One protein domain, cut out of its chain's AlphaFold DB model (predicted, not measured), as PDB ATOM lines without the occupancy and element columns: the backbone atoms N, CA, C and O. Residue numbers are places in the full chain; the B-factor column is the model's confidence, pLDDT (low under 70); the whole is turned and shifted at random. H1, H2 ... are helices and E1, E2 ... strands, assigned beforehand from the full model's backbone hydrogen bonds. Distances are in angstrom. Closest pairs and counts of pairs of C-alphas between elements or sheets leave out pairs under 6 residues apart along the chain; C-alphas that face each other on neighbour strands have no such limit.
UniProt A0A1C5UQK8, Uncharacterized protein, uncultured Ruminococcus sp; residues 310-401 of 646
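What this domain is: This is residues 310 to 401 of the 646 residues of an uncharacterized protein of uncultured Ruminococcus sp (UniProt A0A1C5UQK8). Two small sheets, E2-E4-E3 and E1-E5, form a broken wall along one long helix, H2, which packs on E2 with its first part and on E5 and E1 with its last. H3 packs crosswise on H2, away from the three-stranded sheet, while H1 grazes that sheet near E4 and E3. The printed part has 92 residues with three named helices and five named strands, in the order E1 E2 H1 E3 E4 H2 E5 H3, of mixed class. The sheet E2-E4-E3 is antiparallel and E1-E5 is parallel. The whole is compact, with a radius of gyration of the C-alphas of 12.1 A and spans of 35 by 31 by 21 A.

How they stand to each other: In the larger sheet, E2, residues 331 to 335, is the antiparallel neighbour of the inner strand E4, residues 357 to 361, with N 334 and O 358 2.9 A apart. E3, residues 352 to 354, forms a hairpin with E4, and N 352 is 2.8 A from O 359. H1, residues 342 to 348, only grazes this sheet, with its residues 343 to 347. E2, H1 and E3 form a split strand-helix-strand unit, two strands running the same way with E4 between them, and its crossover is right-handed. H2, residues 369 to 382, is on the sheet over E2 at a height over the sheet of 10.5 A, and runs along the strands at 16 degrees to E2 on the local plane, which is only just defined, by 6 C-alphas. The closest C-alphas of H2 and E2, Ile 373 and Val 332, are 7.0 A apart. H1 and H2 only just touch, with 3 pairs of C-alphas within 8 A, by residues 376 to 380 of H2 alone; Ile 345 and Ala 379 have the closest C-alphas, 7.2 A apart. E1, residues 320 to 322, and E5, residues 386 to 388, are parallel neighbours, with N 321 and O 386 2.8 A apart. The closest C-alphas of H2 and E5, Gly 377 and Val 387, are 6.2 A apart. H3, residues 392 to 400, touches H2 at a steep tilt of 47 degrees, the same way, with C-alphas 374 and 398 closest at 4.3 A. In H1, H2 and H3, every O i to N i+4 pair is within hydrogen-bond range.

Where its parts are: E1 begins at C-alpha 320 (122.975, 164.539, 176.752) and measures 6.2 A. E2 measures 12.5 A, H1 10.1 A, E3 6.5 A, E4 13.3 A and E5 7.0 A. H2 measures 20.0 A, from C-alpha 369 (128.249, 148.471, 165.992). H3 measures 12.1 A and ends at C-alpha 400 (135.796, 149.527, 180.674).

The domain as a whole: The two C-alphas farthest apart, those of Asn 318 and Leu 364, are 35.8 A apart. The printed part has no cut, and none of its links is long. The mean pLDDT of the printed part is 70.4; 35 residues are under 70, among them 314 to 320, 324 to 330 and 362 to 369.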
ATOM      1  N   VAL A 310     125.005 157.642 181.056       72.94
ATOM      2  CA  VAL A 310     126.289 157.796 181.757       72.94
ATOM      3  C   VAL A 310     126.619 159.283 181.858       72.94
ATOM      4  O   VAL A 310     126.590 160.014 180.868       72.94
ATOM      5  N   ILE A 311     126.928 159.746 183.070       75.06
ATOM      6  CA  ILE A 311     127.277 161.140 183.358       75.06
ATOM      7  C   ILE A 311     128.714 161.149 183.898       75.06
ATOM      8  O   ILE A 311     128.942 160.539 184.941       75.06
ATOM      9  N   PRO A 312     129.680 161.800 183.226       76.50
ATOM     10  CA  PRO A 312     131.069 161.793 183.668       76.50
ATOM     11  C   PRO A 312     131.315 162.821 184.785       76.50
ATOM     12  O   PRO A 312     130.695 163.885 184.815       76.50
ATOM     13  N   ASP A 313     132.272 162.545 185.677       71.31
ATOM     14  CA  ASP A 313     132.590 163.410 186.827       71.31
ATOM     15  C   ASP A 313     133.087 164.814 186.431       71.31
ATOM     16  O   ASP A 313     132.913 165.782 187.168       71.31
ATOM     17  N   ASN A 314     133.697 164.947 185.249       69.38
ATOM     18  CA  ASN A 314     134.205 166.210 184.705       69.38
ATOM     19  C   ASN A 314     133.150 166.993 183.898       69.38
ATOM     20  O   ASN A 314     133.516 167.756 183.002       69.38
ATOM     21  N   ARG A 315     131.858 166.787 184.188       67.00
ATOM     22  CA  ARG A 315     130.728 167.342 183.431       67.00
ATOM     23  C   ARG A 315     130.852 168.850 183.201       67.00
ATOM     24  O   ARG A 315     130.793 169.641 184.142       67.00
ATOM     25  N   THR A 316     130.935 169.246 181.935       57.88
ATOM     26  CA  THR A 316     130.982 170.653 181.512       57.88
ATOM     27  C   THR A 316     129.594 171.225 181.234       57.88
ATOM     28  O   THR A 316     129.346 172.396 181.516       57.88
ATOM     29  N   GLU A 317     128.683 170.414 180.688       57.69
ATOM     30  CA  GLU A 317     127.427 170.879 180.086       57.69
ATOM     31  C   GLU A 317     126.210 170.028 180.492       57.69
ATOM     32  O   GLU A 317     126.311 168.869 180.904       57.69
ATOM     33  N   ASN A 318     125.016 170.626 180.400       55.91
ATOM     34  CA  ASN A 318     123.778 170.018 180.901       55.91
ATOM     35  C   ASN A 318     123.005 169.197 179.845       55.91
ATOM     36  O   ASN A 318     121.927 168.687 180.141       55.91
ATOM     37  N   ARG A 319     123.538 169.072 178.623       63.47
ATOM     38  CA  ARG A 319     122.947 168.293 177.523       63.47
ATOM     39  C   ARG A 319     123.469 166.856 177.504       63.47
ATOM     40  O   ARG A 319     124.551 166.578 178.017       63.47
ATOM     41  N   VAL A 320     122.670 165.963 176.926       67.69
ATOM     42  CA  VAL A 320     122.975 164.539 176.752       67.69
ATOM     43  C   VAL A 320     123.229 164.275 175.271       67.69
ATOM     44  O   VAL A 320     122.505 164.787 174.416       67.69
ATOM     45  N   VAL A 321     124.269 163.500 174.980       70.56
ATOM     46  CA  VAL A 321     124.594 162.996 173.648       70.56
ATOM     47  C   VAL A 321     123.928 161.635 173.489       70.56
ATOM     48  O   VAL A 321     124.402 160.650 174.047       70.56
ATOM     49  N   ASP A 322     122.830 161.594 172.741       73.31
ATOM     50  CA  ASP A 322     122.227 160.345 172.264       73.31
ATOM     51  C   ASP A 322     123.128 159.731 171.180       73.31
ATOM     52  O   ASP A 322     123.438 160.385 170.177       73.31
ATOM     53  N   ILE A 323     123.584 158.496 171.396       73.75
ATOM     54  CA  ILE A 323     124.255 157.693 170.372       73.75
ATOM     55  C   ILE A 323     123.307 156.565 169.978       73.75
ATOM     56  O   ILE A 323     123.233 155.531 170.638       73.75
ATOM     57  N   SER A 324     122.619 156.744 168.858       68.12
ATOM     58  CA  SER A 324     121.603 155.814 168.376       68.12
ATOM     59  C   SER A 324     122.059 155.055 167.127       68.12
ATOM     60  O   SER A 324     122.948 155.471 166.377       68.12
ATOM     61  N   ILE A 325     121.446 153.896 166.893       67.12
ATOM     62  CA  ILE A 325     121.573 153.161 165.632       67.12
ATOM     63  C   ILE A 325     120.438 153.629 164.713       67.12
ATOM     64  O   ILE A 325     119.296 153.775 165.148       67.12
ATOM     65  N   SER A 326     120.735 153.868 163.435       59.00
ATOM     66  CA  SER A 326     119.727 154.251 162.445       59.00
ATOM     67  C   SER A 326     118.619 153.195 162.324       59.00
ATOM     68  O   SER A 326     118.867 152.000 162.461       59.00
ATOM     69  N   SER A 327     117.400 153.612 161.965       47.12
ATOM     70  CA  SER A 327     116.217 152.731 161.846       47.12
ATOM     71  C   SER A 327     116.366 151.548 160.874       47.12
ATOM     72  O   SER A 327     115.571 150.618 160.900       47.12
ATOM     73  N   ASN A 328     117.392 151.563 160.019       47.62
ATOM     74  CA  ASN A 328     117.749 150.485 159.094       47.62
ATOM     75  C   ASN A 328     118.967 149.645 159.549       47.62
ATOM     76  O   ASN A 328     119.537 148.930 158.725       47.62
ATOM     77  N   ALA A 329     119.396 149.786 160.810       57.78
ATOM     78  CA  ALA A 329     120.519 149.100 161.460       57.78
ATOM     79  C   ALA A 329     121.898 149.226 160.766       57.78
ATOM     80  O   ALA A 329     122.800 148.423 161.010       57.78
ATOM     81  N   LYS A 330     122.083 150.221 159.885       64.50
ATOM     82  CA  LYS A 330     123.270 150.340 159.007       64.50
ATOM     83  C   LYS A 330     124.230 151.465 159.359       64.50
ATOM     84  O   LYS A 330     125.348 151.461 158.846       64.50
ATOM     85  N   GLU A 331     123.838 152.421 160.193       73.12
ATOM     86  CA  GLU A 331     124.680 153.554 160.576       73.12
ATOM     87  C   GLU A 331     124.568 153.827 162.080       73.12
ATOM     88  O   GLU A 331     123.486 153.743 162.652       73.12
ATOM     89  N   VAL A 332     125.687 154.181 162.715       71.25
ATOM     90  CA  VAL A 332     125.673 154.831 164.034       71.25
ATOM     91  C   VAL A 332     125.441 156.319 163.795       71.25
ATOM     92  O   VAL A 332     126.101 156.908 162.933       71.25
ATOM     93  N   VAL A 333     124.505 156.914 164.529       71.19
ATOM     94  CA  VAL A 333     124.048 158.298 164.379       71.19
ATOM     95  C   VAL A 333     124.261 159.050 165.688       71.19
ATOM     96  O   VAL A 333     124.021 158.524 166.769       71.19
ATOM     97  N   ILE A 334     124.733 160.292 165.580       77.12
ATOM     98  CA  ILE A 334     124.944 161.196 166.711       77.12
ATOM     99  C   ILE A 334     124.346 162.560 166.330       77.12
ATOM    100  O   ILE A 334     124.870 163.207 165.413       77.12
ATOM    101  N   PRO A 335     123.248 163.015 166.960       71.38
ATOM    102  CA  PRO A 335     122.651 164.319 166.682       71.38
ATOM    103  C   PRO A 335     123.650 165.469 166.881       71.38
ATOM    104  O   PRO A 335     124.515 165.423 167.755       71.38
ATOM    105  N   VAL A 336     123.554 166.525 166.067       72.62
ATOM    106  CA  VAL A 336     124.414 167.706 166.227       72.62
ATOM    107  C   VAL A 336     123.944 168.519 167.426       72.62
ATOM    108  O   VAL A 336     122.869 169.115 167.392       72.62
ATOM    109  N   ILE A 337     124.800 168.628 168.439       70.69
ATOM    110  CA  ILE A 337     124.688 169.672 169.454       70.69
ATOM    111  C   ILE A 337     125.461 170.905 168.961       70.69
ATOM    112  O   ILE A 337     126.608 170.809 168.509       70.69
ATOM    113  N   ASP A 338     124.817 172.074 168.998       65.31
ATOM    114  CA  ASP A 338     125.381 173.346 168.527       65.31
ATOM    115  C   ASP A 338     126.345 173.964 169.555       65.31
ATOM    116  O   ASP A 338     126.087 175.016 170.137       65.31
ATOM    117  N   GLU A 339     127.478 173.287 169.765       66.69
ATOM    118  CA  GLU A 339     128.510 173.666 170.737       66.69
ATOM    119  C   GLU A 339     129.936 173.707 170.138       66.69
ATOM    120  O   GLU A 339     130.282 172.914 169.245       66.69
ATOM    121  N   PRO A 340     130.810 174.634 170.596       58.97
ATOM    122  CA  PRO A 340     132.162 174.783 170.065       58.97
ATOM    123  C   PRO A 340     133.076 173.645 170.538       58.97
ATOM    124  O   PRO A 340     133.594 173.659 171.647       58.97
ATOM    125  N   GLY A 341     133.336 172.677 169.661       69.06
ATOM    126  CA  GLY A 341     134.224 171.543 169.951       69.06
ATOM    127  C   GLY A 341     133.552 170.195 169.731       69.06
ATOM    128  O   GLY A 341     134.195 169.311 169.171       69.06
ATOM    129  N   PHE A 342     132.246 170.091 170.004       77.81
ATOM    130  CA  PHE A 342     131.423 168.903 169.742       77.81
ATOM    131  C   PHE A 342     131.674 168.320 168.339       77.81
ATOM    132  O   PHE A 342     132.098 167.177 168.170       77.81
ATOM    133  N   ARG A 343     131.558 169.174 167.312       76.19
ATOM    134  CA  ARG A 343     131.781 168.805 165.902       76.19
ATOM    135  C   ARG A 343     133.202 168.295 165.609       76.19
ATOM    136  O   ARG A 343     133.382 167.531 164.667       76.19
ATOM    137  N   LYS A 344     134.220 168.701 166.383       77.12
ATOM    138  CA  LYS A 344     135.602 168.208 166.219       77.12
ATOM    139  C   LYS A 344     135.764 166.780 166.743       77.12
ATOM    140  O   LYS A 344     136.551 166.037 166.165       77.12
ATOM    141  N   ILE A 345     135.016 166.394 167.781       78.19
ATOM    142  CA  ILE A 345     135.020 165.028 168.329       78.19
ATOM    143  C   ILE A 345     134.442 164.066 167.282       78.19
ATOM    144  O   ILE A 345     135.140 163.156 166.841       78.19
ATOM    145  N   ALA A 346     133.224 164.336 166.791       74.12
ATOM    146  CA  ALA A 346     132.575 163.529 165.751       74.12
ATOM    147  C   ALA A 346     133.433 163.376 164.480       74.12
ATOM    148  O   ALA A 346     133.634 162.260 163.993       74.12
ATOM    149  N   SER A 347     133.981 164.483 163.964       71.44
ATOM    150  CA  SER A 347     134.836 164.465 162.770       71.44
ATOM    151  C   SER A 347     136.169 163.748 163.005       71.44
ATOM    152  O   SER A 347     136.623 163.021 162.126       71.44
ATOM    153  N   GLY A 348     136.781 163.893 164.189       64.44
ATOM    154  CA  GLY A 348     138.006 163.176 164.561       64.44
ATOM    155  C   GLY A 348     137.804 161.660 164.638       64.44
ATOM    156  O   GLY A 348     138.646 160.896 164.170       64.44
ATOM    157  N   LEU A 349     136.642 161.223 165.132       69.69
ATOM    158  CA  LEU A 349     136.198 159.825 165.096       69.69
ATOM    159  C   LEU A 349     135.695 159.368 163.721       69.69
ATOM    160  O   LEU A 349     135.408 158.184 163.518       69.69
ATOM    161  N   GLY A 350     135.589 160.276 162.753       65.00
ATOM    162  CA  GLY A 350     135.260 159.926 161.381       65.00
ATOM    163  C   GLY A 350     133.797 159.762 161.039       65.00
ATOM    164  O   GLY A 350     133.493 159.061 160.073       65.00
ATOM    165  N   PHE A 351     132.907 160.359 161.818       71.56
ATOM    166  CA  PHE A 351     131.520 160.468 161.409       71.56
ATOM    167  C   PHE A 351     131.399 161.527 160.310       71.56
ATOM    168  O   PHE A 351     132.033 162.584 160.360       71.56
ATOM    169  N   ILE A 352     130.586 161.238 159.302       68.94
ATOM    170  CA  ILE A 352     130.302 162.147 158.197       68.94
ATOM    171  C   ILE A 352     129.235 163.130 158.676       68.94
ATOM    172  O   ILE A 352     128.204 162.722 159.212       68.94
ATOM    173  N   TRP A 353     129.488 164.425 158.501       70.38
ATOM    174  CA  TRP A 353     128.513 165.456 158.832       70.38
ATOM    175  C   TRP A 353     127.382 165.504 157.801       70.38
ATOM    176  O   TRP A 353     127.633 165.625 156.600       70.38
ATOM    177  N   SER A 354     126.153 165.494 158.303       67.81
ATOM    178  CA  SER A 354     124.913 165.759 157.577       67.81
ATOM    179  C   SER A 354     124.151 166.904 158.267       67.81
ATOM    180  O   SER A 354     124.422 167.228 159.428       67.81
ATOM    181  N   PRO A 355     123.171 167.545 157.605       57.06
ATOM    182  CA  PRO A 355     122.340 168.559 158.250       57.06
ATOM    183  C   PRO A 355     121.607 167.989 159.479       57.06
ATOM    184  O   PRO A 355     120.696 167.177 159.345       57.06
ATOM    185  N   GLY A 356     122.017 168.417 160.676       66.31
ATOM    186  CA  GLY A 356     121.411 168.040 161.961       66.31
ATOM    187  C   GLY A 356     121.998 166.807 162.663       66.31
ATOM    188  O   GLY A 356     121.717 166.621 163.843       66.31
ATOM    189  N   TYR A 357     122.835 165.995 162.012       77.31
ATOM    190  CA  TYR A 357     123.442 164.806 162.631       77.31
ATOM    191  C   TYR A 357     124.783 164.420 161.996       77.31
ATOM    192  O   TYR A 357     125.116 164.799 160.877       77.31
ATOM    193  N   PHE A 358     125.550 163.625 162.726       74.00
ATOM    194  CA  PHE A 358     126.739 162.923 162.268       74.00
ATOM    195  C   PHE A 358     126.399 161.441 162.089       74.00
ATOM    196  O   PHE A 358     125.789 160.865 162.985       74.00
ATOM    197  N   SER A 359     126.781 160.805 160.976       72.62
ATOM    198  CA  SER A 359     126.576 159.356 160.799       72.62
ATOM    199  C   SER A 359     127.816 158.603 160.322       72.62
ATOM    200  O   SER A 359     128.730 159.163 159.708       72.62
ATOM    201  N   LYS A 360     127.877 157.309 160.647       72.75
ATOM    202  CA  LYS A 360     128.995 156.422 160.312       72.75
ATOM    203  C   LYS A 360     128.482 155.028 159.972       72.75
ATOM    204  O   LYS A 360     127.845 154.376 160.792       72.75
ATOM    205  N   LYS A 361     128.765 154.566 158.750       71.06
ATOM    206  CA  LYS A 361     128.291 153.270 158.237       71.06
ATOM    207  C   LYS A 361     128.928 152.092 158.970       71.06
ATOM    208  O   LYS A 361     130.153 151.999 159.055       71.06
ATOM    209  N   ILE A 362     128.086 151.172 159.420       66.56
ATOM    210  CA  ILE A 362     128.443 149.886 160.018       66.56
ATOM    211  C   ILE A 362     128.752 148.898 158.884       66.56
ATOM    212  O   ILE A 362     128.069 148.871 157.859       66.56
ATOM    213  N   GLY A 363     129.798 148.086 159.039       53.09
ATOM    214  CA  GLY A 363     130.120 147.026 158.087       53.09
ATOM    215  C   GLY A 363     131.554 146.512 158.192       53.09
ATOM    216  O   GLY A 363     132.368 147.010 158.964       53.09
ATOM    217  N   LEU A 364     131.895 145.549 157.328       43.03
ATOM    218  CA  LEU A 364     133.176 144.810 157.299       43.03
ATOM    219  C   LEU A 364     134.463 145.667 157.254       43.03
ATOM    220  O   LEU A 364     135.563 145.127 157.341       43.03
ATOM    221  N   LYS A 365     134.359 146.983 157.036       45.94
ATOM    222  CA  LYS A 365     135.496 147.914 156.947       45.94
ATOM    223  C   LYS A 365     135.648 148.833 158.161       45.94
ATOM    224  O   LYS A 365     136.730 149.400 158.298       45.94
ATOM    225  N   THR A 366     134.597 148.985 158.967       50.22
ATOM    226  CA  THR A 366     134.459 149.967 160.058       50.22
ATOM    227  C   THR A 366     134.266 149.331 161.438       50.22
ATOM    228  O   THR A 366     134.321 150.051 162.424       50.22
ATOM    229  N   GLY A 367     134.092 148.007 161.527       57.38
ATOM    230  CA  GLY A 367     133.981 147.278 162.799       57.38
ATOM    231  C   GLY A 367     132.540 146.919 163.173       57.38
ATOM    232  O   GLY A 367     131.613 147.094 162.374       57.38
ATOM    233  N   LYS A 368     132.355 146.369 164.380       68.19
ATOM    234  CA  LYS A 368     131.023 146.070 164.930       68.19
ATOM    235  C   LYS A 368     130.353 147.356 165.417       68.19
ATOM    236  O   LYS A 368     131.022 148.328 165.761       68.19
ATOM    237  N   ALA A 369     129.022 147.338 165.489       68.31
ATOM    238  CA  ALA A 369     128.249 148.471 165.992       68.31
ATOM    239  C   ALA A 369     128.637 148.838 167.436       68.31
ATOM    240  O   ALA A 369     128.932 150.003 167.688       68.31
ATOM    241  N   SER A 370     128.722 147.859 168.348       70.06
ATOM    242  CA  SER A 370     129.006 148.132 169.764       70.06
ATOM    243  C   SER A 370     130.401 148.714 170.010       70.06
ATOM    244  O   SER A 370     130.552 149.566 170.877       70.06
ATOM    245  N   ASP A 371     131.405 148.360 169.200       67.69
ATOM    246  CA  ASP A 371     132.756 148.934 169.307       67.69
ATOM    247  C   ASP A 371     132.804 150.391 168.797       67.69
ATOM    248  O   ASP A 371     133.422 151.256 169.416       67.69
ATOM    249  N   LEU A 372     132.075 150.696 167.714       71.94
ATOM    250  CA  LEU A 372     131.923 152.059 167.183       71.94
ATOM    251  C   LEU A 372     131.154 152.987 168.135       71.94
ATOM    252  O   LEU A 372     131.501 154.163 168.267       71.94
ATOM    253  N   ILE A 373     130.104 152.464 168.773       76.44
ATOM    254  CA  ILE A 373     129.299 153.175 169.774       76.44
ATOM    255  C   ILE A 373     130.133 153.393 171.041       76.44
ATOM    256  O   ILE A 373     130.148 154.505 171.569       76.44
ATOM    257  N   ALA A 374     130.885 152.381 171.486       78.81
ATOM    258  CA  ALA A 374     131.761 152.488 172.645       78.81
ATOM    259  C   ALA A 374     132.899 153.503 172.440       78.81
ATOM    260  O   ALA A 374     133.112 154.350 173.307       78.81
ATOM    261  N   GLU A 375     133.571 153.503 171.277       80.38
ATOM    262  CA  GLU A 375     134.606 154.503 170.972       80.38
ATOM    263  C   GLU A 375     134.036 155.929 170.945       80.38
ATOM    264  O   GLU A 375     134.659 156.858 171.470       80.38
ATOM    265  N   ALA A 376     132.843 156.111 170.368       81.94
ATOM    266  CA  ALA A 376     132.168 157.402 170.363       81.94
ATOM    267  C   ALA A 376     131.777 157.851 171.777       81.94
ATOM    268  O   ALA A 376     132.120 158.966 172.177       81.94
ATOM    269  N   GLY A 377     131.131 156.981 172.552       82.75
ATOM    270  CA  GLY A 377     130.716 157.270 173.920       82.75
ATOM    271  C   GLY A 377     131.896 157.619 174.823       82.75
ATOM    272  O   GLY A 377     131.898 158.684 175.437       82.75
ATOM    273  N   ALA A 378     132.952 156.802 174.830       84.00
ATOM    274  CA  ALA A 378     134.161 157.059 175.611       84.00
ATOM    275  C   ALA A 378     134.842 158.390 175.232       84.00
ATOM    276  O   ALA A 378     135.329 159.118 176.101       84.00
ATOM    277  N   ALA A 379     134.843 158.762 173.945       83.38
ATOM    278  CA  ALA A 379     135.377 160.048 173.504       83.38
ATOM    279  C   ALA A 379     134.536 161.243 173.984       83.38
ATOM    280  O   ALA A 379     135.113 162.255 174.387       83.38
ATOM    281  N   TYR A 380     133.203 161.147 173.974       84.19
ATOM    282  CA  TYR A 380     132.326 162.205 174.490       84.19
ATOM    283  C   TYR A 380     132.395 162.316 176.019       84.19
ATOM    284  O   TYR A 380     132.624 163.418 176.523       84.19
ATOM    285  N   LEU A 381     132.337 161.191 176.741       84.50
ATOM    286  CA  LEU A 381     132.512 161.130 178.200       84.50
ATOM    287  C   LEU A 381     133.831 161.787 178.632       84.50
ATOM    288  O   LEU A 381     133.844 162.655 179.502       84.50
ATOM    289  N   LYS A 382     134.942 161.467 177.953       84.94
ATOM    290  CA  LYS A 382     136.258 162.072 178.219       84.94
ATOM    291  C   LYS A 382     136.272 163.600 178.070       84.94
ATOM    292  O   LYS A 382     137.049 164.264 178.754       84.94
ATOM    293  N   ASN A 383     135.435 164.158 177.195       81.25
ATOM    294  CA  ASN A 383     135.319 165.600 176.966       81.25
ATOM    295  C   ASN A 383     134.249 166.285 177.847       81.25
ATOM    296  O   ASN A 383     133.999 167.469 177.649       81.25
ATOM    297  N   GLY A 384     133.657 165.588 178.829       77.19
ATOM    298  CA  GLY A 384     132.719 166.175 179.799       77.19
ATOM    299  C   GLY A 384     131.240 166.123 179.396       77.19
ATOM    300  O   GLY A 384     130.399 166.698 180.093       77.19
ATOM    301  N   TYR A 385     130.906 165.420 178.311       80.25
ATOM    302  CA  TYR A 385     129.528 165.223 177.856       80.25
ATOM    303  C   TYR A 385     128.870 164.032 178.556       80.25
ATOM    304  O   TYR A 385     129.467 162.963 178.645       80.25
ATOM    305  N   ALA A 386     127.616 164.181 178.992       78.50
ATOM    306  CA  ALA A 386     126.791 163.029 179.354       78.50
ATOM    307  C   ALA A 386     126.388 162.269 178.080       78.50
ATOM    308  O   ALA A 386     126.051 162.903 177.080       78.50
ATOM    309  N   VAL A 387     126.411 160.937 178.113       77.12
ATOM    310  CA  VAL A 387     126.137 160.077 176.952       77.12
ATOM    311  C   VAL A 387     125.032 159.085 177.288       77.12
ATOM    312  O   VAL A 387     125.079 158.430 178.328       77.12
ATOM    313  N   GLU A 388     124.054 158.972 176.400       76.12
ATOM    314  CA  GLU A 388     123.030 157.932 176.426       76.12
ATOM    315  C   GLU A 388     123.385 156.869 175.383       76.12
ATOM    316  O   GLU A 388     123.645 157.179 174.219       76.12
ATOM    317  N   PHE A 389     123.474 155.619 175.836       73.06
ATOM    318  CA  PHE A 389     123.830 154.473 175.003       73.06
ATOM    319  C   PHE A 389     122.570 153.726 174.545       73.06
ATOM    320  O   PHE A 389     121.591 153.680 175.288       73.06
ATOM    321  N   PRO A 390     122.589 153.069 173.372       70.25
ATOM    322  CA  PRO A 390     121.423 152.353 172.863       70.25
ATOM    323  C   PRO A 390     121.254 150.972 173.518       70.25
ATOM    324  O   PRO A 390     120.183 150.374 173.436       70.25
ATOM    325  N   ASP A 391     122.305 150.453 174.159       73.94
ATOM    326  CA  ASP A 391     122.343 149.135 174.779       73.94
ATOM    327  C   ASP A 391     123.407 149.054 175.898       73.94
ATOM    328  O   ASP A 391     124.327 149.875 175.989       73.94
ATOM    329  N   ALA A 392     123.279 148.045 176.764       71.94
ATOM    330  CA  ALA A 392     124.146 147.864 177.928       71.94
ATOM    331  C   ALA A 392     125.539 147.278 177.604       71.94
ATOM    332  O   ALA A 392     126.466 147.470 178.394       71.94
ATOM    333  N   GLU A 393     125.717 146.589 176.468       73.25
ATOM    334  CA  GLU A 393     127.021 146.065 176.031       73.25
ATOM    335  C   GLU A 393     127.926 147.231 175.614       73.25
ATOM    336  O   GLU A 393     129.032 147.378 176.132       73.25
ATOM    337  N   SER A 394     127.425 148.102 174.734       77.94
ATOM    338  CA  SER A 394     128.125 149.291 174.245       77.94
ATOM    339  C   SER A 394     128.464 150.268 175.373       77.94
ATOM    340  O   SER A 394     129.572 150.806 175.399       77.94
ATOM    341  N   LYS A 395     127.547 150.458 176.337       79.38
ATOM    342  CA  LYS A 395     127.801 151.237 177.561       79.38
ATOM    343  C   LYS A 395     128.979 150.667 178.346       79.38
ATOM    344  O   LYS A 395     129.947 151.380 178.599       79.38
ATOM    345  N   LYS A 396     128.924 149.375 178.686       75.69
ATOM    346  CA  LYS A 396     129.965 148.728 179.487       75.69
ATOM    347  C   LYS A 396     131.328 148.773 178.791       75.69
ATOM    348  O   LYS A 396     132.318 149.119 179.423       75.69
ATOM    349  N   LYS A 397     131.379 148.509 177.481       78.56
ATOM    350  CA  LYS A 397     132.611 148.646 176.685       78.56
ATOM    351  C   LYS A 397     133.199 150.056 176.746       78.56
ATOM    352  O   LYS A 397     134.414 150.195 176.840       78.56
ATOM    353  N   ALA A 398     132.365 151.098 176.703       78.94
ATOM    354  CA  ALA A 398     132.823 152.484 176.797       78.94
ATOM    355  C   ALA A 398     133.401 152.827 178.181       78.94
ATOM    356  O   ALA A 398     134.376 153.575 178.259       78.94
ATOM    357  N   GLU A 399     132.807 152.287 179.250       75.31
ATOM    358  CA  GLU A 399     133.255 152.456 180.640       75.31
ATOM    359  C   GLU A 399     134.554 151.675 180.925       75.31
ATOM    360  O   GLU A 399     135.501 152.240 181.473       75.31
ATOM    361  N   ASP A 400     134.632 150.411 180.492       75.94
ATOM    362  CA  ASP A 400     135.796 149.527 180.674       75.94
ATOM    363  C   ASP A 400     136.961 149.856 179.709       75.94
ATOM    364  O   ASP A 400     138.107 149.465 179.946       75.94
ATOM    365  N   GLY A 401     136.692 150.573 178.610       67.75
ATOM    366  CA  GLY A 401     137.663 150.875 177.550       67.75
ATOM    367  C   GLY A 401     137.946 149.712 176.586       67.75
ATOM    368  O   GLY A 401     138.883 149.795 175.789       67.75
TER     369      GLY A 401